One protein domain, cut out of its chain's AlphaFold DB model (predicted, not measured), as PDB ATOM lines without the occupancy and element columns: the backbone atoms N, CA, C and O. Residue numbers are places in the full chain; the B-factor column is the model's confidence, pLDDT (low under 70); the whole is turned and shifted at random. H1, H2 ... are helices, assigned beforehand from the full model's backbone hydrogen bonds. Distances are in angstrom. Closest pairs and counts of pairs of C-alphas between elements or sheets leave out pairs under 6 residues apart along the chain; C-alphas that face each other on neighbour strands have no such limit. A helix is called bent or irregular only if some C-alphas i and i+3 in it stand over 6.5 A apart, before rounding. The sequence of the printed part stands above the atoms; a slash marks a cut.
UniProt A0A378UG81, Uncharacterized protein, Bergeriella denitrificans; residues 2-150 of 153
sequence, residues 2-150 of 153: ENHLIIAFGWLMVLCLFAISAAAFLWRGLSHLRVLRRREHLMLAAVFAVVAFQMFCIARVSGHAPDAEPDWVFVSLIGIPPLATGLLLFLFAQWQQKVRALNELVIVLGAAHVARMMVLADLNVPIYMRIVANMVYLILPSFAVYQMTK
ATOM      1  N   GLU A   2     -28.521  43.155  50.564       49.28
ATOM      2  CA  GLU A   2     -29.911  42.748  50.270       49.28
ATOM      3  C   GLU A   2     -30.534  43.411  49.024       49.28
ATOM      4  O   GLU A   2     -31.197  42.731  48.245       49.28
ATOM      5  N   ASN A   3     -30.252  44.693  48.756       57.44
ATOM      6  CA  ASN A   3     -30.820  45.393  47.591       57.44
ATOM      7  C   ASN A   3     -30.421  44.767  46.244       57.44
ATOM      8  O   ASN A   3     -31.258  44.651  45.355       57.44
ATOM      9  N   HIS A   4     -29.176  44.304  46.092       58.38
ATOM     10  CA  HIS A   4     -28.737  43.656  44.849       58.38
ATOM     11  C   HIS A   4     -29.435  42.314  44.620       58.38
ATOM     12  O   HIS A   4     -29.688  41.945  43.477       58.38
ATOM     13  N   LEU A   5     -29.781  41.605  45.697       58.25
ATOM     14  CA  LEU A   5     -30.420  40.295  45.634       58.25
ATOM     15  C   LEU A   5     -31.908  40.423  45.279       58.25
ATOM     16  O   LEU A   5     -32.403  39.661  44.455       58.25
ATOM     17  N   ILE A   6     -32.590  41.446  45.806       62.06
ATOM     18  CA  ILE A   6     -33.979  41.779  45.447       62.06
ATOM     19  C   ILE A   6     -34.069  42.256  43.994       62.06
ATOM     20  O   ILE A   6     -34.944  41.807  43.255       62.06
ATOM     21  N   ILE A   7     -33.142  43.115  43.557       63.25
ATOM     22  CA  ILE A   7     -33.075  43.585  42.166       63.25
ATOM     23  C   ILE A   7     -32.807  42.403  41.226       63.25
ATOM     24  O   ILE A   7     -33.537  42.214  40.255       63.25
ATOM     25  N   ALA A   8     -31.821  41.555  41.534       62.53
ATOM     26  CA  ALA A   8     -31.513  40.371  40.734       62.53
ATOM     27  C   ALA A   8     -32.690  39.384  40.671       62.53
ATOM     28  O   ALA A   8     -32.994  38.861  39.600       62.53
ATOM     29  N   PHE A   9     -33.390  39.166  41.789       62.16
ATOM     30  CA  PHE A   9     -34.559  38.290  41.843       62.16
ATOM     31  C   PHE A   9     -35.752  38.868  41.070       62.16
ATOM     32  O   PHE A   9     -36.413  38.143  40.330       62.16
ATOM     33  N   GLY A  10     -35.987  40.181  41.165       66.69
ATOM     34  CA  GLY A  10     -37.001  40.881  40.375       66.69
ATOM     35  C   GLY A  10     -36.749  40.744  38.873       66.69
ATOM     36  O   GLY A  10     -37.658  40.389  38.121       66.69
ATOM     37  N   TRP A  11     -35.498  40.924  38.439       63.66
ATOM     38  CA  TRP A  11     -35.106  40.751  37.038       63.66
ATOM     39  C   TRP A  11     -35.157  39.298  36.569       63.66
ATOM     40  O   TRP A  11     -35.580  39.047  35.440       63.66
ATOM     41  N   LEU A  12     -34.803  38.338  37.426       68.19
ATOM     42  CA  LEU A  12     -34.966  36.912  37.147       68.19
ATOM     43  C   LEU A  12     -36.444  36.564  36.947       68.19
ATOM     44  O   LEU A  12     -36.792  35.912  35.968       68.19
ATOM     45  N   MET A  13     -37.324  37.038  37.831       64.88
ATOM     46  CA  MET A  13     -38.762  36.773  37.750       64.88
ATOM     47  C   MET A  13     -39.366  37.373  36.480       64.88
ATOM     48  O   MET A  13     -40.177  36.743  35.805       64.88
ATOM     49  N   VAL A  14     -38.908  38.566  36.113       64.31
ATOM     50  CA  VAL A  14     -39.221  39.233  34.854       64.31
ATOM     51  C   VAL A  14     -38.756  38.417  33.636       64.31
ATOM     52  O   VAL A  14     -39.531  38.232  32.696       64.31
ATOM     53  N   LEU A  15     -37.529  37.891  33.654       65.00
ATOM     54  CA  LEU A  15     -36.982  37.021  32.607       65.00
ATOM     55  C   LEU A  15     -37.750  35.703  32.510       65.00
ATOM     56  O   LEU A  15     -38.052  35.256  31.407       65.00
ATOM     57  N   CYS A  16     -38.121  35.107  33.642       66.62
ATOM     58  CA  CYS A  16     -38.945  33.906  33.701       66.62
ATOM     59  C   CYS A  16     -40.354  34.169  33.169       66.62
ATOM     60  O   CYS A  16     -40.831  33.407  32.336       66.62
ATOM     61  N   LEU A  17     -41.004  35.264  33.570       65.00
ATOM     62  CA  LEU A  17     -42.304  35.668  33.029       65.00
ATOM     63  C   LEU A  17     -42.217  35.903  31.524       65.00
ATOM     64  O   LEU A  17     -43.104  35.485  30.784       65.00
ATOM     65  N   PHE A  18     -41.131  36.515  31.057       65.56
ATOM     66  CA  PHE A  18     -40.884  36.718  29.641       65.56
ATOM     67  C   PHE A  18     -40.650  35.396  28.899       65.56
ATOM     68  O   PHE A  18     -41.248  35.190  27.850       65.56
ATOM     69  N   ALA A  19     -39.861  34.472  29.450       65.81
ATOM     70  CA  ALA A  19     -39.604  33.148  28.883       65.81
ATOM     71  C   ALA A  19     -40.863  32.273  28.865       65.81
ATOM     72  O   ALA A  19     -41.130  31.606  27.870       65.81
ATOM     73  N   ILE A  20     -41.681  32.328  29.918       65.94
ATOM     74  CA  ILE A  20     -42.994  31.678  29.984       65.94
ATOM     75  C   ILE A  20     -43.933  32.303  28.954       65.94
ATOM     76  O   ILE A  20     -44.634  31.579  28.258       65.94
ATOM     77  N   SER A  21     -43.908  33.628  28.795       62.97
ATOM     78  CA  SER A  21     -44.672  34.321  27.755       62.97
ATOM     79  C   SER A  21     -44.185  33.937  26.356       62.97
ATOM     80  O   SER A  21     -45.016  33.713  25.487       62.97
ATOM     81  N   ALA A  22     -42.873  33.778  26.142       64.75
ATOM     82  CA  ALA A  22     -42.265  33.291  24.900       64.75
ATOM     83  C   ALA A  22     -42.690  31.855  24.593       64.75
ATOM     84  O   ALA A  22     -43.076  31.529  23.475       64.75
ATOM     85  N   ALA A  23     -42.621  30.988  25.601       64.12
ATOM     86  CA  ALA A  23     -42.974  29.584  25.496       64.12
ATOM     87  C   ALA A  23     -44.476  29.430  25.259       64.12
ATOM     88  O   ALA A  23     -44.875  28.664  24.392       64.12
ATOM     89  N   ALA A  24     -45.314  30.212  25.942       60.91
ATOM     90  CA  ALA A  24     -46.747  30.282  25.686       60.91
ATOM     91  C   ALA A  24     -47.050  30.858  24.292       60.91
ATOM     92  O   ALA A  24     -47.933  30.342  23.605       60.91
ATOM     93  N   PHE A  25     -46.296  31.869  23.848       59.09
ATOM     94  CA  PHE A  25     -46.375  32.462  22.511       59.09
ATOM     95  C   PHE A  25     -46.026  31.444  21.423       59.09
ATOM     96  O   PHE A  25     -46.739  31.344  20.432       59.09
ATOM     97  N   LEU A  26     -44.989  30.632  21.619       63.97
ATOM     98  CA  LEU A  26     -44.626  29.557  20.701       63.97
ATOM     99  C   LEU A  26     -45.650  28.411  20.767       63.97
ATOM    100  O   LEU A  26     -46.164  27.989  19.737       63.97
ATOM    101  N   TRP A  27     -46.026  27.961  21.963       58.97
ATOM    102  CA  TRP A  27     -46.879  26.787  22.176       58.97
ATOM    103  C   TRP A  27     -48.343  26.994  21.760       58.97
ATOM    104  O   TRP A  27     -48.888  26.193  21.003       58.97
ATOM    105  N   ARG A  28     -48.999  28.071  22.220       50.25
ATOM    106  CA  ARG A  28     -50.377  28.415  21.804       50.25
ATOM    107  C   ARG A  28     -50.415  29.132  20.464       50.25
ATOM    108  O   ARG A  28     -51.406  29.022  19.742       50.25
ATOM    109  N   GLY A  29     -49.352  29.857  20.126       52.69
ATOM    110  CA  GLY A  29     -49.254  30.518  18.844       52.69
ATOM    111  C   GLY A  29     -49.248  29.507  17.713       52.69
ATOM    112  O   GLY A  29     -50.038  29.672  16.805       52.69
ATOM    113  N   LEU A  30     -48.471  28.423  17.761       55.62
ATOM    114  CA  LEU A  30     -48.308  27.497  16.625       55.62
ATOM    115  C   LEU A  30     -49.619  26.973  15.980       55.62
ATOM    116  O   LEU A  30     -49.626  26.654  14.789       55.62
ATOM    117  N   SER A  31     -50.738  26.912  16.711       55.16
ATOM    118  CA  SER A  31     -52.064  26.597  16.152       55.16
ATOM    119  C   SER A  31     -52.811  27.825  15.596       55.16
ATOM    120  O   SER A  31     -53.324  27.753  14.480       55.16
ATOM    121  N   HIS A  32     -52.829  28.959  16.306       52.97
ATOM    122  CA  HIS A  32     -53.466  30.221  15.878       52.97
ATOM    123  C   HIS A  32     -52.680  30.994  14.808       52.97
ATOM    124  O   HIS A  32     -53.232  31.774  14.034       52.97
ATOM    125  N   LEU A  33     -51.380  30.754  14.758       54.62
ATOM    126  CA  LEU A  33     -50.403  31.418  13.925       54.62
ATOM    127  C   LEU A  33     -50.350  30.853  12.497       54.62
ATOM    128  O   LEU A  33     -49.721  31.461  11.634       54.62
ATOM    129  N   ARG A  34     -51.002  29.718  12.207       58.97
ATOM    130  CA  ARG A  34     -51.062  29.181  10.830       58.97
ATOM    131  C   ARG A  34     -51.792  30.112   9.862       58.97
ATOM    132  O   ARG A  34     -51.585  30.017   8.660       58.97
ATOM    133  N   VAL A  35     -52.639  30.997  10.391       64.12
ATOM    134  CA  VAL A  35     -53.407  31.990   9.623       64.12
ATOM    135  C   VAL A  35     -52.573  33.243   9.316       64.12
ATOM    136  O   VAL A  35     -52.902  33.996   8.404       64.12
ATOM    137  N   LEU A  36     -51.480  33.466  10.051       63.69
ATOM    138  CA  LEU A  36     -50.630  34.645   9.910       63.69
ATOM    139  C   LEU A  36     -49.639  34.494   8.759       63.69
ATOM    140  O   LEU A  36     -49.040  33.432   8.551       63.69
ATOM    141  N   ARG A  37     -49.400  35.587   8.032       76.06
ATOM    142  CA  ARG A  37     -48.390  35.596   6.971       76.06
ATOM    143  C   ARG A  37     -47.006  35.467   7.600       76.06
ATOM    144  O   ARG A  37     -46.718  36.051   8.644       76.06
ATOM    145  N   ARG A  38     -46.088  34.778   6.912       74.62
ATOM    146  CA  ARG A  38     -44.686  34.607   7.354       74.62
ATOM    147  C   ARG A  38     -44.008  35.936   7.730       74.62
ATOM    148  O   ARG A  38     -43.163  35.967   8.615       74.62
ATOM    149  N   ARG A  39     -44.395  37.040   7.083       78.88
ATOM    150  CA  ARG A  39     -43.897  38.391   7.380       78.88
ATOM    151  C   ARG A  39     -44.363  38.919   8.744       78.88
ATOM    152  O   ARG A  39     -43.540  39.452   9.476       78.88
ATOM    153  N   GLU A  40     -45.641  38.762   9.090       81.12
ATOM    154  CA  GLU A  40     -46.206  39.215  10.376       81.12
ATOM    155  C   GLU A  40     -45.591  38.442  11.543       81.12
ATOM    156  O   GLU A  40     -45.245  39.019  12.568       81.12
ATOM    157  N   HIS A  41     -45.359  37.149  11.338       78.62
ATOM    158  CA  HIS A  41     -44.603  36.292  12.248       78.62
ATOM    159  C   HIS A  41     -43.210  36.807  12.563       78.62
ATOM    160  O   HIS A  41     -42.854  36.968  13.727       78.62
ATOM    161  N   LEU A  42     -42.423  37.068  11.519       80.00
ATOM    162  CA  LEU A  42     -41.063  37.573  11.679       80.00
ATOM    163  C   LEU A  42     -41.067  38.932  12.380       80.00
ATOM    164  O   LEU A  42     -40.207  39.183  13.216       80.00
ATOM    165  N   MET A  43     -42.055  39.782  12.090       83.81
ATOM    166  CA  MET A  43     -42.212  41.072  12.760       83.81
ATOM    167  C   MET A  43     -42.571  40.920  14.238       83.81
ATOM    168  O   MET A  43     -41.937  41.560  15.068       83.81
ATOM    169  N   LEU A  44     -43.528  40.058  14.591       82.62
ATOM    170  CA  LEU A  44     -43.880  39.792  15.988       82.62
ATOM    171  C   LEU A  44     -42.703  39.190  16.764       82.62
ATOM    172  O   LEU A  44     -42.427  39.622  17.880       82.62
ATOM    173  N   ALA A  45     -41.982  38.241  16.166       81.38
ATOM    174  CA  ALA A  45     -40.787  37.654  16.762       81.38
ATOM    175  C   ALA A  45     -39.669  38.696  16.944       81.38
ATOM    176  O   ALA A  45     -39.022  38.729  17.989       81.38
ATOM    177  N   ALA A  46     -39.476  39.583  15.962       83.50
ATOM    178  CA  ALA A  46     -38.514  40.676  16.055       83.50
ATOM    179  C   ALA A  46     -38.894  41.672  17.158       83.50
ATOM    180  O   ALA A  46     -38.045  42.002  17.983       83.50
ATOM    181  N   VAL A  47     -40.162  42.099  17.226       87.94
ATOM    182  CA  VAL A  47     -40.671  42.962  18.309       87.94
ATOM    183  C   VAL A  47     -40.454  42.291  19.656       87.94
ATOM    184  O   VAL A  47     -39.950  42.927  20.575       87.94
ATOM    185  N   PHE A  48     -40.780  41.006  19.771       85.62
ATOM    186  CA  PHE A  48     -40.578  40.245  20.993       85.62
ATOM    187  C   PHE A  48     -39.107  40.243  21.426       85.62
ATOM    188  O   PHE A  48     -38.807  40.643  22.549       85.62
ATOM    189  N   ALA A  49     -38.182  39.871  20.535       82.25
ATOM    190  CA  ALA A  49     -36.748  39.847  20.826       82.25
ATOM    191  C   ALA A  49     -36.212  41.230  21.229       82.25
ATOM    192  O   ALA A  49     -35.471  41.366  22.201       82.25
ATOM    193  N   VAL A  50     -36.644  42.269  20.518       87.06
ATOM    194  CA  VAL A  50     -36.291  43.661  20.797       87.06
ATOM    195  C   VAL A  50     -36.802  44.106  22.172       87.06
ATOM    196  O   VAL A  50     -36.056  44.695  22.951       87.06
ATOM    197  N   VAL A  51     -38.056  43.803  22.498       85.81
ATOM    198  CA  VAL A  51     -38.672  44.139  23.788       85.81
ATOM    199  C   VAL A  51     -38.011  43.363  24.938       85.81
ATOM    200  O   VAL A  51     -37.840  43.915  26.028       85.81
ATOM    201  N   ALA A  52     -37.574  42.122  24.695       82.50
ATOM    202  CA  ALA A  52     -36.737  41.352  25.621       82.50
ATOM    203  C   ALA A  52     -35.424  42.074  25.911       82.50
ATOM    204  O   ALA A  52     -35.024  42.258  27.058       82.50
ATOM    205  N   PHE A  53     -34.753  42.491  24.842       83.81
ATOM    206  CA  PHE A  53     -33.440  43.093  24.930       83.81
ATOM    207  C   PHE A  53     -33.495  44.467  25.608       83.81
ATOM    208  O   PHE A  53     -32.676  44.755  26.474       83.81
ATOM    209  N   GLN A  54     -34.527  45.271  25.327       87.12
ATOM    210  CA  GLN A  54     -34.800  46.507  26.070       87.12
ATOM    211  C   GLN A  54     -34.926  46.254  27.569       87.12
ATOM    212  O   GLN A  54     -34.399  47.020  28.366       87.12
ATOM    213  N   MET A  55     -35.616  45.179  27.952       84.12
ATOM    214  CA  MET A  55     -35.777  44.810  29.354       84.12
ATOM    215  C   MET A  55     -34.429  44.554  30.025       84.12
ATOM    216  O   MET A  55     -34.181  45.062  31.114       84.12
ATOM    217  N   PHE A  56     -33.546  43.826  29.343       83.00
ATOM    218  CA  PHE A  56     -32.186  43.578  29.803       83.00
ATOM    219  C   PHE A  56     -31.369  44.873  29.933       83.00
ATOM    220  O   PHE A  56     -30.719  45.085  30.953       83.00
ATOM    221  N   CYS A  57     -31.437  45.776  28.953       86.56
ATOM    222  CA  CYS A  57     -30.731  47.058  29.025       86.56
ATOM    223  C   CYS A  57     -31.254  47.954  30.160       86.56
ATOM    224  O   CYS A  57     -30.458  48.524  30.902       86.56
ATOM    225  N   ILE A  58     -32.576  48.043  30.341       86.56
ATOM    226  CA  ILE A  58     -33.189  48.805  31.443       86.56
ATOM    227  C   ILE A  58     -32.758  48.221  32.792       86.56
ATOM    228  O   ILE A  58     -32.445  48.976  33.707       86.56
ATOM    229  N   ALA A  59     -32.671  46.892  32.904       82.69
ATOM    230  CA  ALA A  59     -32.197  46.226  34.112       82.69
ATOM    231  C   ALA A  59     -30.818  46.680  34.546       82.69
ATOM    232  O   ALA A  59     -30.610  47.034  35.709       82.69
ATOM    233  N   ARG A  60     -29.899  46.708  33.587       81.75
ATOM    234  CA  ARG A  60     -28.510  47.091  33.809       81.75
ATOM    235  C   ARG A  60     -28.419  48.519  34.334       81.75
ATOM    236  O   ARG A  60     -27.854  48.728  35.404       81.75
ATOM    237  N   VAL A  61     -29.111  49.447  33.676       83.44
ATOM    238  CA  VAL A  61     -29.136  50.867  34.060       83.44
ATOM    239  C   VAL A  61     -29.912  51.123  35.359       83.44
ATOM    240  O   VAL A  61     -29.595  52.055  36.087       83.44
ATOM    241  N   SER A  62     -30.908  50.298  35.698       79.62
ATOM    242  CA  SER A  62     -31.649  50.427  36.964       79.62
ATOM    243  C   SER A  62     -30.862  49.952  38.192       79.62
ATOM    244  O   SER A  62     -31.124  50.405  39.303       79.62
ATOM    245  N   GLY A  63     -29.936  49.004  38.005       71.56
ATOM    246  CA  GLY A  63     -29.203  48.347  39.090       71.56
ATOM    247  C   GLY A  63     -27.814  48.922  39.369       71.56
ATOM    248  O   GLY A  63     -27.214  48.557  40.380       71.56
ATOM    249  N   HIS A  64     -27.303  49.794  38.497       65.62
ATOM    250  CA  HIS A  64     -25.957  50.361  38.575       65.62
ATOM    251  C   HIS A  64     -25.983  51.871  38.327       65.62
ATOM    252  O   HIS A  64     -26.928  52.406  37.752       65.62
ATOM    253  N   ALA A  65     -24.933  52.570  38.766       63.56
ATOM    254  CA  ALA A  65     -24.748  53.970  38.407       63.56
ATOM    255  C   ALA A  65     -24.601  54.094  36.873       63.56
ATOM    256  O   ALA A  65     -23.925  53.250  36.282       63.56
ATOM    257  N   PRO A  66     -25.179  55.125  36.228       61.56
ATOM    258  CA  PRO A  66     -25.100  55.304  34.776       61.56
ATOM    259  C   PRO A  66     -23.661  55.259  34.243       61.56
ATOM    260  O   PRO A  66     -23.398  54.669  33.203       61.56
ATOM    261  N   ASP A  67     -22.715  55.795  35.011       66.75
ATOM    262  CA  ASP A  67     -21.302  55.891  34.633       66.75
ATOM    263  C   ASP A  67     -20.565  54.536  34.660       66.75
ATOM    264  O   ASP A  67     -19.424  54.436  34.214       66.75
ATOM    265  N   ALA A  68     -21.197  53.488  35.202       70.62
ATOM    266  CA  ALA A  68     -20.632  52.144  35.315       70.62
ATOM    267  C   ALA A  68     -21.069  51.199  34.180       70.62
ATOM    268  O   ALA A  68     -20.561  50.077  34.090       70.62
ATOM    269  N   GLU A  69     -22.017  51.612  33.334       80.00
ATOM    270  CA  GLU A  69     -22.539  50.775  32.254       80.00
ATOM    271  C   GLU A  69     -21.832  51.062  30.920       80.00
ATOM    272  O   GLU A  69     -21.500  52.205  30.613       80.00
ATOM    273  N   PRO A  70     -21.594  50.032  30.092       78.31
ATOM    274  CA  PRO A  70     -20.903  50.199  28.825       78.31
ATOM    275  C   PRO A  70     -21.771  50.943  27.799       78.31
ATOM    276  O   PRO A  70     -22.977  50.709  27.698       78.31
ATOM    277  N   ASP A  71     -21.131  51.764  26.962       83.81
ATOM    278  CA  ASP A  71     -21.774  52.654  25.978       83.81
ATOM    279  C   ASP A  71     -22.825  51.969  25.090       83.81
ATOM    280  O   ASP A  71     -23.840  52.568  24.725       83.81
ATOM    281  N   TRP A  72     -22.630  50.688  24.759       83.88
ATOM    282  CA  TRP A  72     -23.570  49.937  23.926       83.88
ATOM    283  C   TRP A  72     -24.954  49.785  24.574       83.88
ATOM    284  O   TRP A  72     -25.947  49.710  23.845       83.88
ATOM    285  N   VAL A  73     -25.050  49.765  25.911       85.19
ATOM    286  CA  VAL A  73     -26.334  49.723  26.637       85.19
ATOM    287  C   VAL A  73     -27.107  51.001  26.354       85.19
ATOM    288  O   VAL A  73     -28.286  50.956  26.003       85.19
ATOM    289  N   PHE A  74     -26.424  52.140  26.429       84.25
ATOM    290  CA  PHE A  74     -27.034  53.436  26.198       84.25
ATOM    291  C   PHE A  74     -27.446  53.625  24.736       84.25
ATOM    292  O   PHE A  74     -28.585  54.002  24.463       84.25
ATOM    293  N   VAL A  75     -26.575  53.272  23.785       87.25
ATOM    294  CA  VAL A  75     -26.905  53.291  22.346       87.25
ATOM    295  C   VAL A  75     -28.130  52.417  22.055       87.25
ATOM    296  O   VAL A  75     -29.033  52.820  21.318       87.25
ATOM    297  N   SER A  76     -28.202  51.246  22.688       87.69
ATOM    298  CA  SER A  76     -29.334  50.327  22.558       87.69
ATOM    299  C   SER A  76     -30.636  50.936  23.077       87.69
ATOM    300  O   SER A  76     -31.660  50.867  22.398       87.69
ATOM    301  N   LEU A  77     -30.606  51.589  24.241       88.38
ATOM    302  CA  LEU A  77     -31.776  52.252  24.828       88.38
ATOM    303  C   LEU A  77     -32.275  53.453  24.013       88.38
ATOM    304  O   LEU A  77     -33.436  53.825  24.152       88.38
ATOM    305  N   ILE A  78     -31.452  54.028  23.135       89.62
ATOM    306  CA  ILE A  78     -31.870  55.094  22.211       89.62
ATOM    307  C   ILE A  78     -32.441  54.508  20.923       89.62
ATOM    308  O   ILE A  78     -33.511  54.916  20.480       89.62
ATOM    309  N   GLY A  79     -31.716  53.584  20.286       87.25
ATOM    310  CA  GLY A  79     -32.032  53.143  18.924       87.25
ATOM    311  C   GLY A  79     -33.128  52.084  18.851       87.25
ATOM    312  O   GLY A  79     -33.913  52.039  17.901       87.25
ATOM    313  N   ILE A  80     -33.213  51.227  19.865       90.00
ATOM    314  CA  ILE A  80     -34.094  50.061  19.837       90.00
ATOM    315  C   ILE A  80     -35.561  50.422  20.120       90.00
ATOM    316  O   ILE A  80     -36.434  49.838  19.471       90.00
ATOM    317  N   PRO A  81     -35.903  51.360  21.027       92.19
ATOM    318  CA  PRO A  81     -37.297  51.761  21.219       92.19
ATOM    319  C   PRO A  81     -37.996  52.330  19.981       92.19
ATOM    320  O   PRO A  81     -39.091  51.850  19.669       92.19
ATOM    321  N   PRO A  82     -37.393  53.249  19.204       92.12
ATOM    322  CA  PRO A  82     -37.969  53.697  17.938       92.12
ATOM    323  C   PRO A  82     -38.188  52.552  16.944       92.12
ATOM    324  O   PRO A  82     -39.229  52.502  16.291       92.12
ATOM    325  N   LEU A  83     -37.252  51.598  16.860       91.69
ATOM    326  CA  LEU A  83     -37.387  50.425  15.993       91.69
ATOM    327  C   LEU A  83     -38.583  49.552  16.405       91.69
ATOM    328  O   LEU A  83     -39.416  49.206  15.565       91.69
ATOM    329  N   ALA A  84     -38.692  49.227  17.697       91.44
ATOM    330  CA  ALA A  84     -39.809  48.458  18.246       91.44
ATOM    331  C   ALA A  84     -41.148  49.151  17.974       91.44
ATOM    332  O   ALA A  84     -42.105  48.525  17.517       91.44
ATOM    333  N   THR A  85     -41.181  50.464  18.204       94.50
ATOM    334  CA  THR A  85     -42.345  51.312  17.961       94.50
ATOM    335  C   THR A  85     -42.728  51.293  16.491       94.50
ATOM    336  O   THR A  85     -43.884  51.034  16.180       94.50
ATOM    337  N   GLY A  86     -41.780  51.475  15.570       93.94
ATOM    338  CA  GLY A  86     -42.042  51.423  14.130       93.94
ATOM    339  C   GLY A  86     -42.634  50.086  13.676       93.94
ATOM    340  O   GLY A  86     -43.607  50.066  12.919       93.94
ATOM    341  N   LEU A  87     -42.105  48.966  14.180       92.56
ATOM    342  CA  LEU A  87     -42.651  47.636  13.893       92.56
ATOM    343  C   LEU A  87     -44.074  47.472  14.445       92.56
ATOM    344  O   LEU A  87     -44.956  46.987  13.738       92.56
ATOM    345  N   LEU A  88     -44.318  47.907  15.680       93.38
ATOM    346  CA  LEU A  88     -45.644  47.853  16.295       93.38
ATOM    347  C   LEU A  88     -46.650  48.755  15.571       93.38
ATOM    348  O   LEU A  88     -47.770  48.321  15.322       93.38
ATOM    349  N   LEU A  89     -46.253  49.964  15.168       94.06
ATOM    350  CA  LEU A  89     -47.073  50.865  14.352       94.06
ATOM    351  C   LEU A  89     -47.432  50.221  13.011       94.06
ATOM    352  O   LEU A  89     -48.587  50.284  12.591       94.06
ATOM    353  N   PHE A  90     -46.479  49.555  12.356       92.88
ATOM    354  CA  PHE A  90     -46.747  48.829  11.117       92.88
ATOM    355  C   PHE A  90     -47.785  47.714  11.319       92.88
ATOM    356  O   PHE A  90     -48.695  47.568  10.505       92.88
ATOM    357  N   LEU A  91     -47.686  46.956  12.414       90.88
ATOM    358  CA  LEU A  91     -48.651  45.902  12.732       90.88
ATOM    359  C   LEU A  91     -50.025  46.482  13.115       90.88
ATOM    360  O   LEU A  91     -51.047  46.001  12.629       90.88
ATOM    361  N   PHE A  92     -50.075  47.570  13.891       91.25
ATOM    362  CA  PHE A  92     -51.321  48.289  14.186       91.25
ATOM    363  C   PHE A  92     -51.957  48.901  12.935       91.25
ATOM    364  O   PHE A  92     -53.180  48.988  12.852       91.25
ATOM    365  N   ALA A  93     -51.176  49.285  11.924       89.06
ATOM    366  CA  ALA A  93     -51.731  49.772  10.662       89.06
ATOM    367  C   ALA A  93     -52.564  48.710   9.927       89.06
ATOM    368  O   ALA A  93     -53.427  49.045   9.116       89.06
ATOM    369  N   GLN A  94     -52.345  47.436  10.246       87.81
ATOM    370  CA  GLN A  94     -53.080  46.301   9.696       87.81
ATOM    371  C   GLN A  94     -54.270  45.878  10.567       87.81
ATOM    372  O   GLN A  94     -54.942  44.906  10.234       87.81
ATOM    373  N   TRP A  95     -54.589  46.625  11.630       86.62
ATOM    374  CA  TRP A  95     -55.663  46.309  12.581       86.62
ATOM    375  C   TRP A  95     -57.002  45.958  11.911       86.62
ATOM    376  O   TRP A  95     -57.704  45.029  12.321       86.62
ATOM    377  N   GLN A  96     -57.327  46.672  10.830       84.81
ATOM    378  CA  GLN A  96     -58.569  46.537  10.064       84.81
ATOM    379  C   GLN A  96     -58.693  45.211   9.299       84.81
ATOM    380  O   GLN A  96     -59.787  44.858   8.869       84.81
ATOM    381  N   GLN A  97     -57.612  44.436   9.171       84.38
ATOM    382  CA  GLN A  97     -57.658  43.088   8.594       84.38
ATOM    383  C   GLN A  97     -58.353  42.075   9.523       84.38
ATOM    384  O   GLN A  97     -58.581  40.936   9.123       84.38
ATOM    385  N   LYS A  98     -58.709  42.481  10.755       80.06
ATOM    386  CA  LYS A  98     -59.486  41.699  11.738       80.06
ATOM    387  C   LYS A  98     -58.902  40.311  12.035       80.06
ATOM    388  O   LYS A  98     -59.618  39.400  12.450       80.06
ATOM    389  N   VAL A  99     -57.584  40.155  11.896       84.25
ATOM    390  CA  VAL A  99     -56.875  38.942  12.312       84.25
ATOM    391  C   VAL A  99     -56.755  38.968  13.833       84.25
ATOM    392  O   VAL A  99     -55.816  39.530  14.390       84.25
ATOM    393  N   ARG A 100     -57.737  38.375  14.519       81.81
ATOM    394  CA  ARG A 100     -57.863  38.427  15.986       81.81
ATOM    395  C   ARG A 100     -56.560  38.082  16.716       81.81
ATOM    396  O   ARG A 100     -56.138  38.837  17.582       81.81
ATOM    397  N   ALA A 101     -55.908  36.988  16.321       77.06
ATOM    398  CA  ALA A 101     -54.658  36.547  16.939       77.06
ATOM    399  C   ALA A 101     -53.524  37.574  16.773       77.06
ATOM    400  O   ALA A 101     -52.774  37.809  17.713       77.06
ATOM    401  N   LEU A 102     -53.422  38.223  15.606       82.94
ATOM    402  CA  LEU A 102     -52.448  39.295  15.380       82.94
ATOM    403  C   LEU A 102     -52.709  40.457  16.334       82.94
ATOM    404  O   LEU A 102     -51.820  40.894  17.053       82.94
ATOM    405  N   ASN A 103     -53.954  40.922  16.345       86.75
ATOM    406  CA  ASN A 103     -54.388  42.095  17.084       86.75
ATOM    407  C   ASN A 103     -54.162  41.936  18.595       86.75
ATOM    408  O   ASN A 103     -53.628  42.843  19.232       86.75
ATOM    409  N   GLU A 104     -54.501  40.773  19.157       85.94
ATOM    410  CA  GLU A 104     -54.249  40.455  20.569       85.94
ATOM    411  C   GLU A 104     -52.747  40.498  20.897       85.94
ATOM    412  O   GLU A 104     -52.338  41.140  21.866       85.94
ATOM    413  N   LEU A 105     -51.905  39.883  20.061       84.06
ATOM    414  CA  LEU A 105     -50.454  39.849  20.274       84.06
ATOM    415  C   LEU A 105     -49.811  41.233  20.153       84.06
ATOM    416  O   LEU A 105     -48.947  41.585  20.955       84.06
ATOM    417  N   VAL A 106     -50.245  42.030  19.179       88.94
ATOM    418  CA  VAL A 106     -49.751  43.397  18.978       88.94
ATOM    419  C   VAL A 106     -50.114  44.285  20.169       88.94
ATOM    420  O   VAL A 106     -49.264  45.055  20.615       88.94
ATOM    421  N   ILE A 107     -51.316  44.140  20.742       89.88
ATOM    422  CA  ILE A 107     -51.690  44.844  21.980       89.88
ATOM    423  C   ILE A 107     -50.778  44.435  23.132       89.88
ATOM    424  O   ILE A 107     -50.235  45.308  23.805       89.88
ATOM    425  N   VAL A 108     -50.598  43.132  23.364       88.31
ATOM    426  CA  VAL A 108     -49.794  42.642  24.495       88.31
ATOM    427  C   VAL A 108     -48.350  43.124  24.378       88.31
ATOM    428  O   VAL A 108     -47.808  43.683  25.332       88.31
ATOM    429  N   LEU A 109     -47.734  42.969  23.204       88.69
ATOM    430  CA  LEU A 109     -46.365  43.431  22.963       88.69
ATOM    431  C   LEU A 109     -46.257  44.956  23.042       88.69
ATOM    432  O   LEU A 109     -45.297  45.460  23.621       88.69
ATOM    433  N   GLY A 110     -47.243  45.684  22.513       91.44
ATOM    434  CA  GLY A 110     -47.299  47.142  22.578       91.44
ATOM    435  C   GLY A 110     -47.412  47.665  24.006       91.44
ATOM    436  O   GLY A 110     -46.623  48.518  24.408       91.44
ATOM    437  N   ALA A 111     -48.323  47.108  24.805       89.94
ATOM    438  CA  ALA A 111     -48.481  47.456  26.214       89.94
ATOM    439  C   ALA A 111     -47.206  47.153  27.009       89.94
ATOM    440  O   ALA A 111     -46.739  47.980  27.790       89.94
ATOM    441  N   ALA A 112     -46.596  45.994  26.760       89.62
ATOM    442  CA  ALA A 112     -45.360  45.619  27.420       89.62
ATOM    443  C   ALA A 112     -44.208  46.567  27.019       89.62
ATOM    444  O   ALA A 112     -43.407  46.964  27.868       89.62
ATOM    445  N   HIS A 113     -44.100  46.938  25.742       92.19
ATOM    446  CA  HIS A 113     -43.107  47.903  25.273       92.19
ATOM    447  C   HIS A 113     -43.303  49.278  25.932       92.19
ATOM    448  O   HIS A 113     -42.347  49.840  26.465       92.19
ATOM    449  N   VAL A 114     -44.543  49.772  25.991       93.75
ATOM    450  CA  VAL A 114     -44.888  51.048  26.639       93.75
ATOM    451  C   VAL A 114     -44.556  51.038  28.129       93.75
ATOM    452  O   VAL A 114     -43.921  51.975  28.607       93.75
ATOM    453  N   ALA A 115     -44.898  49.971  28.853       90.44
ATOM    454  CA  ALA A 115     -44.579  49.850  30.276       90.44
ATOM    455  C   ALA A 115     -43.066  49.961  30.539       90.44
ATOM    456  O   ALA A 115     -42.637  50.604  31.492       90.44
ATOM    457  N   ARG A 116     -42.237  49.391  29.659       89.00
ATOM    458  CA  ARG A 116     -40.774  49.520  29.748       89.00
ATOM    459  C   ARG A 116     -40.304  50.948  29.494       89.00
ATOM    460  O   ARG A 116     -39.372  51.399  30.150       89.00
ATOM    461  N   MET A 117     -40.935  51.660  28.564       93.94
ATOM    462  CA  MET A 117     -40.600  53.062  28.310       93.94
ATOM    463  C   MET A 117     -40.992  53.968  29.474       93.94
ATOM    464  O   MET A 117     -40.231  54.874  29.790       93.94
ATOM    465  N   MET A 118     -42.102  53.688  30.163       91.62
ATOM    466  CA  MET A 118     -42.444  54.385  31.408       91.62
ATOM    467  C   MET A 118     -41.339  54.216  32.453       91.62
ATOM    468  O   MET A 118     -40.819  55.206  32.952       91.62
ATOM    469  N   VAL A 119     -40.894  52.974  32.690       90.81
ATOM    470  CA  VAL A 119     -39.778  52.709  33.615       90.81
ATOM    471  C   VAL A 119     -38.523  53.469  33.185       90.81
ATOM    472  O   VAL A 119     -37.913  54.145  34.002       90.81
ATOM    473  N   LEU A 120     -38.149  53.411  31.903       90.88
ATOM    474  CA  LEU A 120     -36.972  54.124  31.395       90.88
ATOM    475  C   LEU A 120     -37.079  55.651  31.569       90.88
ATOM    476  O   LEU A 120     -36.073  56.296  31.848       90.88
ATOM    477  N   ALA A 121     -38.271  56.230  31.409       91.44
ATOM    478  CA  ALA A 121     -38.506  57.665  31.573       91.44
ATOM    479  C   ALA A 121     -38.380  58.139  33.034       91.44
ATOM    480  O   ALA A 121     -38.042  59.311  33.260       91.44
ATOM    481  N   ASP A 122     -38.618  57.232  33.984       90.12
ATOM    482  CA  ASP A 122     -38.529  57.464  35.430       90.12
ATOM    483  C   ASP A 122     -37.124  57.208  36.002       90.12
ATOM    484  O   ASP A 122     -36.813  57.655  37.107       90.12
ATOM    485  N   LEU A 123     -36.247  56.522  35.261       87.75
ATOM    486  CA  LEU A 123     -34.856  56.323  35.667       87.75
ATOM    487  C   LEU A 123     -34.033  57.616  35.547       87.75
ATOM    488  O   LEU A 123     -34.299  58.491  34.719       87.75
ATOM    489  N   ASN A 124     -32.962  57.702  36.343       86.56
ATOM    490  CA  ASN A 124     -31.977  58.783  36.269       86.56
ATOM    491  C   ASN A 124     -31.031  58.594  35.067       86.56
ATOM    492  O   ASN A 124     -29.843  58.315  35.220       86.56
ATOM    493  N   VAL A 125     -31.591  58.688  33.863       85.69
ATOM    494  CA  VAL A 125     -30.880  58.577  32.584       85.69
ATOM    495  C   VAL A 125     -30.787  59.939  31.893       85.69
ATOM    496  O   VAL A 125     -31.582  60.840  32.189       85.69
ATOM    497  N   PRO A 126     -29.852  60.117  30.942       88.81
ATOM    498  CA  PRO A 126     -29.731  61.362  30.198       88.81
ATOM    499  C   PRO A 126     -31.048  61.810  29.555       88.81
ATOM    500  O   PRO A 126     -31.848  60.998  29.080       88.81
ATOM    501  N   ILE A 127     -31.254  63.129  29.486       89.94
ATOM    502  CA  ILE A 127     -32.520  63.736  29.050       89.94
ATOM    503  C   ILE A 127     -33.000  63.233  27.683       89.94
ATOM    504  O   ILE A 127     -34.192  63.003  27.496       89.94
ATOM    505  N   TYR A 128     -32.086  62.992  26.742       89.50
ATOM    506  CA  TYR A 128     -32.436  62.516  25.406       89.50
ATOM    507  C   TYR A 128     -33.089  61.121  25.429       89.50
ATOM    508  O   TYR A 128     -33.998  60.867  24.642       89.50
ATOM    509  N   MET A 129     -32.714  60.237  26.363       90.31
ATOM    510  CA  MET A 129     -33.361  58.925  26.517       90.31
ATOM    511  C   MET A 129     -34.774  59.062  27.058       90.31
ATOM    512  O   MET A 129     -35.690  58.405  26.569       90.31
ATOM    513  N   ARG A 130     -34.961  59.961  28.031       92.38
ATOM    514  CA  ARG A 130     -36.284  60.269  28.582       92.38
ATOM    515  C   ARG A 130     -37.195  60.844  27.502       92.38
ATOM    516  O   ARG A 130     -38.366  60.484  27.451       92.38
ATOM    517  N   ILE A 131     -36.670  61.693  26.615       93.38
ATOM    518  CA  ILE A 131     -37.420  62.219  25.465       93.38
ATOM    519  C   ILE A 131     -37.859  61.075  24.543       93.38
ATOM    520  O   ILE A 131     -39.043  60.985  24.226       93.38
ATOM    521  N   VAL A 132     -36.947  60.174  24.159       93.25
ATOM    522  CA  VAL A 132     -37.278  59.017  23.306       93.25
ATOM    523  C   VAL A 132     -38.342  58.132  23.961       93.25
ATOM    524  O   VAL A 132     -39.341  57.801  23.322       93.25
ATOM    525  N   ALA A 133     -38.174  57.796  25.240       93.44
ATOM    526  CA  ALA A 133     -39.129  56.982  25.986       93.44
ATOM    527  C   ALA A 133     -40.526  57.629  26.037       93.44
ATOM    528  O   ALA A 133     -41.529  56.971  25.755       93.44
ATOM    529  N   ASN A 134     -40.590  58.937  26.306       94.31
ATOM    530  CA  ASN A 134     -41.845  59.689  26.311       94.31
ATOM    531  C   ASN A 134     -42.489  59.774  24.920       94.31
ATOM    532  O   ASN A 134     -43.707  59.648  24.803       94.31
ATOM    533  N   MET A 135     -41.704  59.932  23.851       94.25
ATOM    534  CA  MET A 135     -42.233  59.895  22.483       94.25
ATOM    535  C   MET A 135     -42.895  58.551  22.178       94.25
ATOM    536  O   MET A 135     -44.010  58.525  21.661       94.25
ATOM    537  N   VAL A 136     -42.253  57.438  22.537       92.38
ATOM    538  CA  VAL A 136     -42.837  56.099  22.364       92.38
ATOM    539  C   VAL A 136     -44.123  55.945  23.177       92.38
ATOM    540  O   VAL A 136     -45.136  55.482  22.646       92.38
ATOM    541  N   TYR A 137     -44.089  56.371  24.443       87.75
ATOM    542  CA  TYR A 137     -45.240  56.357  25.346       87.75
ATOM    543  C   TYR A 137     -46.438  57.142  24.792       87.75
ATOM    544  O   TYR A 137     -47.576  56.726  24.988       87.75
ATOM    545  N   LEU A 138     -46.210  58.230  24.056       92.50
ATOM    546  CA  LEU A 138     -47.282  59.036  23.469       92.50
ATOM    547  C   LEU A 138     -47.750  58.507  22.108       92.50
ATOM    548  O   LEU A 138     -48.953  58.400  21.861       92.50
ATOM    549  N   ILE A 139     -46.817  58.177  21.213       94.25
ATOM    550  CA  ILE A 139     -47.123  57.839  19.817       94.25
ATOM    551  C   ILE A 139     -47.867  56.507  19.731       94.25
ATOM    552  O   ILE A 139     -48.883  56.417  19.036       94.25
ATOM    553  N   LEU A 140     -47.376  55.472  20.418       93.56
ATOM    554  CA  LEU A 140     -47.884  54.121  20.207       93.56
ATOM    555  C   LEU A 140     -49.337  53.951  20.689       93.56
ATOM    556  O   LEU A 140     -50.155  53.485  19.890       93.56
ATOM    557  N   PRO A 141     -49.718  54.362  21.918       93.25
ATOM    558  CA  PRO A 141     -51.109  54.284  22.360       93.25
ATOM    559  C   PRO A 141     -52.038  55.158  21.514       93.25
ATOM    560  O   PRO A 141     -53.113  54.702  21.127       93.25
ATOM    561  N   SER A 142     -51.609  56.374  21.155       94.00
ATOM    562  CA  SER A 142     -52.406  57.285  20.321       94.00
ATOM    563  C   SER A 142     -52.717  56.671  18.956       94.00
ATOM    564  O   SER A 142     -53.862  56.692  18.499       94.00
ATOM    565  N   PHE A 143     -51.716  56.065  18.314       94.62
ATOM    566  CA  PHE A 143     -51.902  55.400  17.028       94.62
ATOM    567  C   PHE A 143     -52.755  54.134  17.141       94.62
ATOM    568  O   PHE A 143     -53.599  53.886  16.280       94.62
ATOM    569  N   ALA A 144     -52.572  53.347  18.205       92.25
ATOM    570  CA  ALA A 144     -53.390  52.167  18.459       92.25
ATOM    571  C   ALA A 144     -54.877  52.543  18.590       92.25
ATOM    572  O   ALA A 144     -55.715  51.968  17.895       92.25
ATOM    573  N   VAL A 145     -55.199  53.565  19.391       93.19
ATOM    574  CA  VAL A 145     -56.571  54.084  19.537       93.19
ATOM    575  C   VAL A 145     -57.114  54.587  18.201       93.19
ATOM    576  O   VAL A 145     -58.237  54.239  17.828       93.19
ATOM    577  N   TYR A 146     -56.326  55.354  17.443       93.75
ATOM    578  CA  TYR A 146     -56.725  55.802  16.108       93.75
ATOM    579  C   TYR A 146     -57.105  54.618  15.205       93.75
ATOM    580  O   TYR A 146     -58.188  54.612  14.626       93.75
ATOM    581  N   GLN A 147     -56.270  53.580  15.126       92.50
ATOM    582  CA  GLN A 147     -56.550  52.434  14.256       92.50
ATOM    583  C   GLN A 147     -57.724  51.578  14.732       92.50
ATOM    584  O   GLN A 147     -58.438  51.025  13.894       92.50
ATOM    585  N   MET A 148     -57.954  51.486  16.044       88.75
ATOM    586  CA  MET A 148     -59.100  50.770  16.617       88.75
ATOM    587  C   MET A 148     -60.427  51.493  16.380       88.75
ATOM    588  O   MET A 148     -61.449  50.845  16.166       88.75
ATOM    589  N   THR A 149     -60.413  52.827  16.422       90.50
ATOM    590  CA  THR A 149     -61.610  53.672  16.263       90.50
ATOM    591  C   THR A 149     -61.897  54.043  14.810       90.50
ATOM    592  O   THR A 149     -63.023  54.427  14.480       90.50
ATOM    593  N   LYS A 150     -60.904  53.917  13.922       87.88
ATOM    594  CA  LYS A 150     -61.058  54.164  12.490       87.88
ATOM    595  C   LYS A 150     -62.149  53.253  11.927       87.88
ATOM    596  O   LYS A 150     -62.014  52.028  11.928       87.88
TER     597      LYS A 150
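What this domain is: This is residues 2 to 150 of the 153 residues of an uncharacterized protein of Bergeriella denitrificans (UniProt A0A378UG81). Five helices, H1 to H5, form an up-and-down bundle, each running against the one before, with H1 packed on H2 at one side. The printed part has 149 residues, all helix by class. It is compact: radius of gyration of the C-alphas 16.1 A, spans 46 by 31 by 22 A.

Where its parts are: Find C-alpha 2 at (-29.911, 42.748, 50.270); H1, residues 2 to 35, runs 48.2 A and is only just irregular: C-alphas 32 and 35 are 6.50 A apart. H2 is residues 38 to 63, H3 71 to 92, H4 100 to 122. H5, residues 127 to 149, ends at (-61.610, 53.672, 16.263).

How they stand to each other: Look at the closest C-alphas of two hairpins: Trp 11 and Ala 59 of H1 and H2, 6.9 A; Ala 121 and Arg 130 of H4 and H5, 4.5 A. H1 and H5 are apart. In H2 and H4 every O i to N i+4 pair is within hydrogen-bond range.

The domain as a whole: The printed part has no cut; pLDDT is under 70 at residues 2 to 36 and 64 to 67.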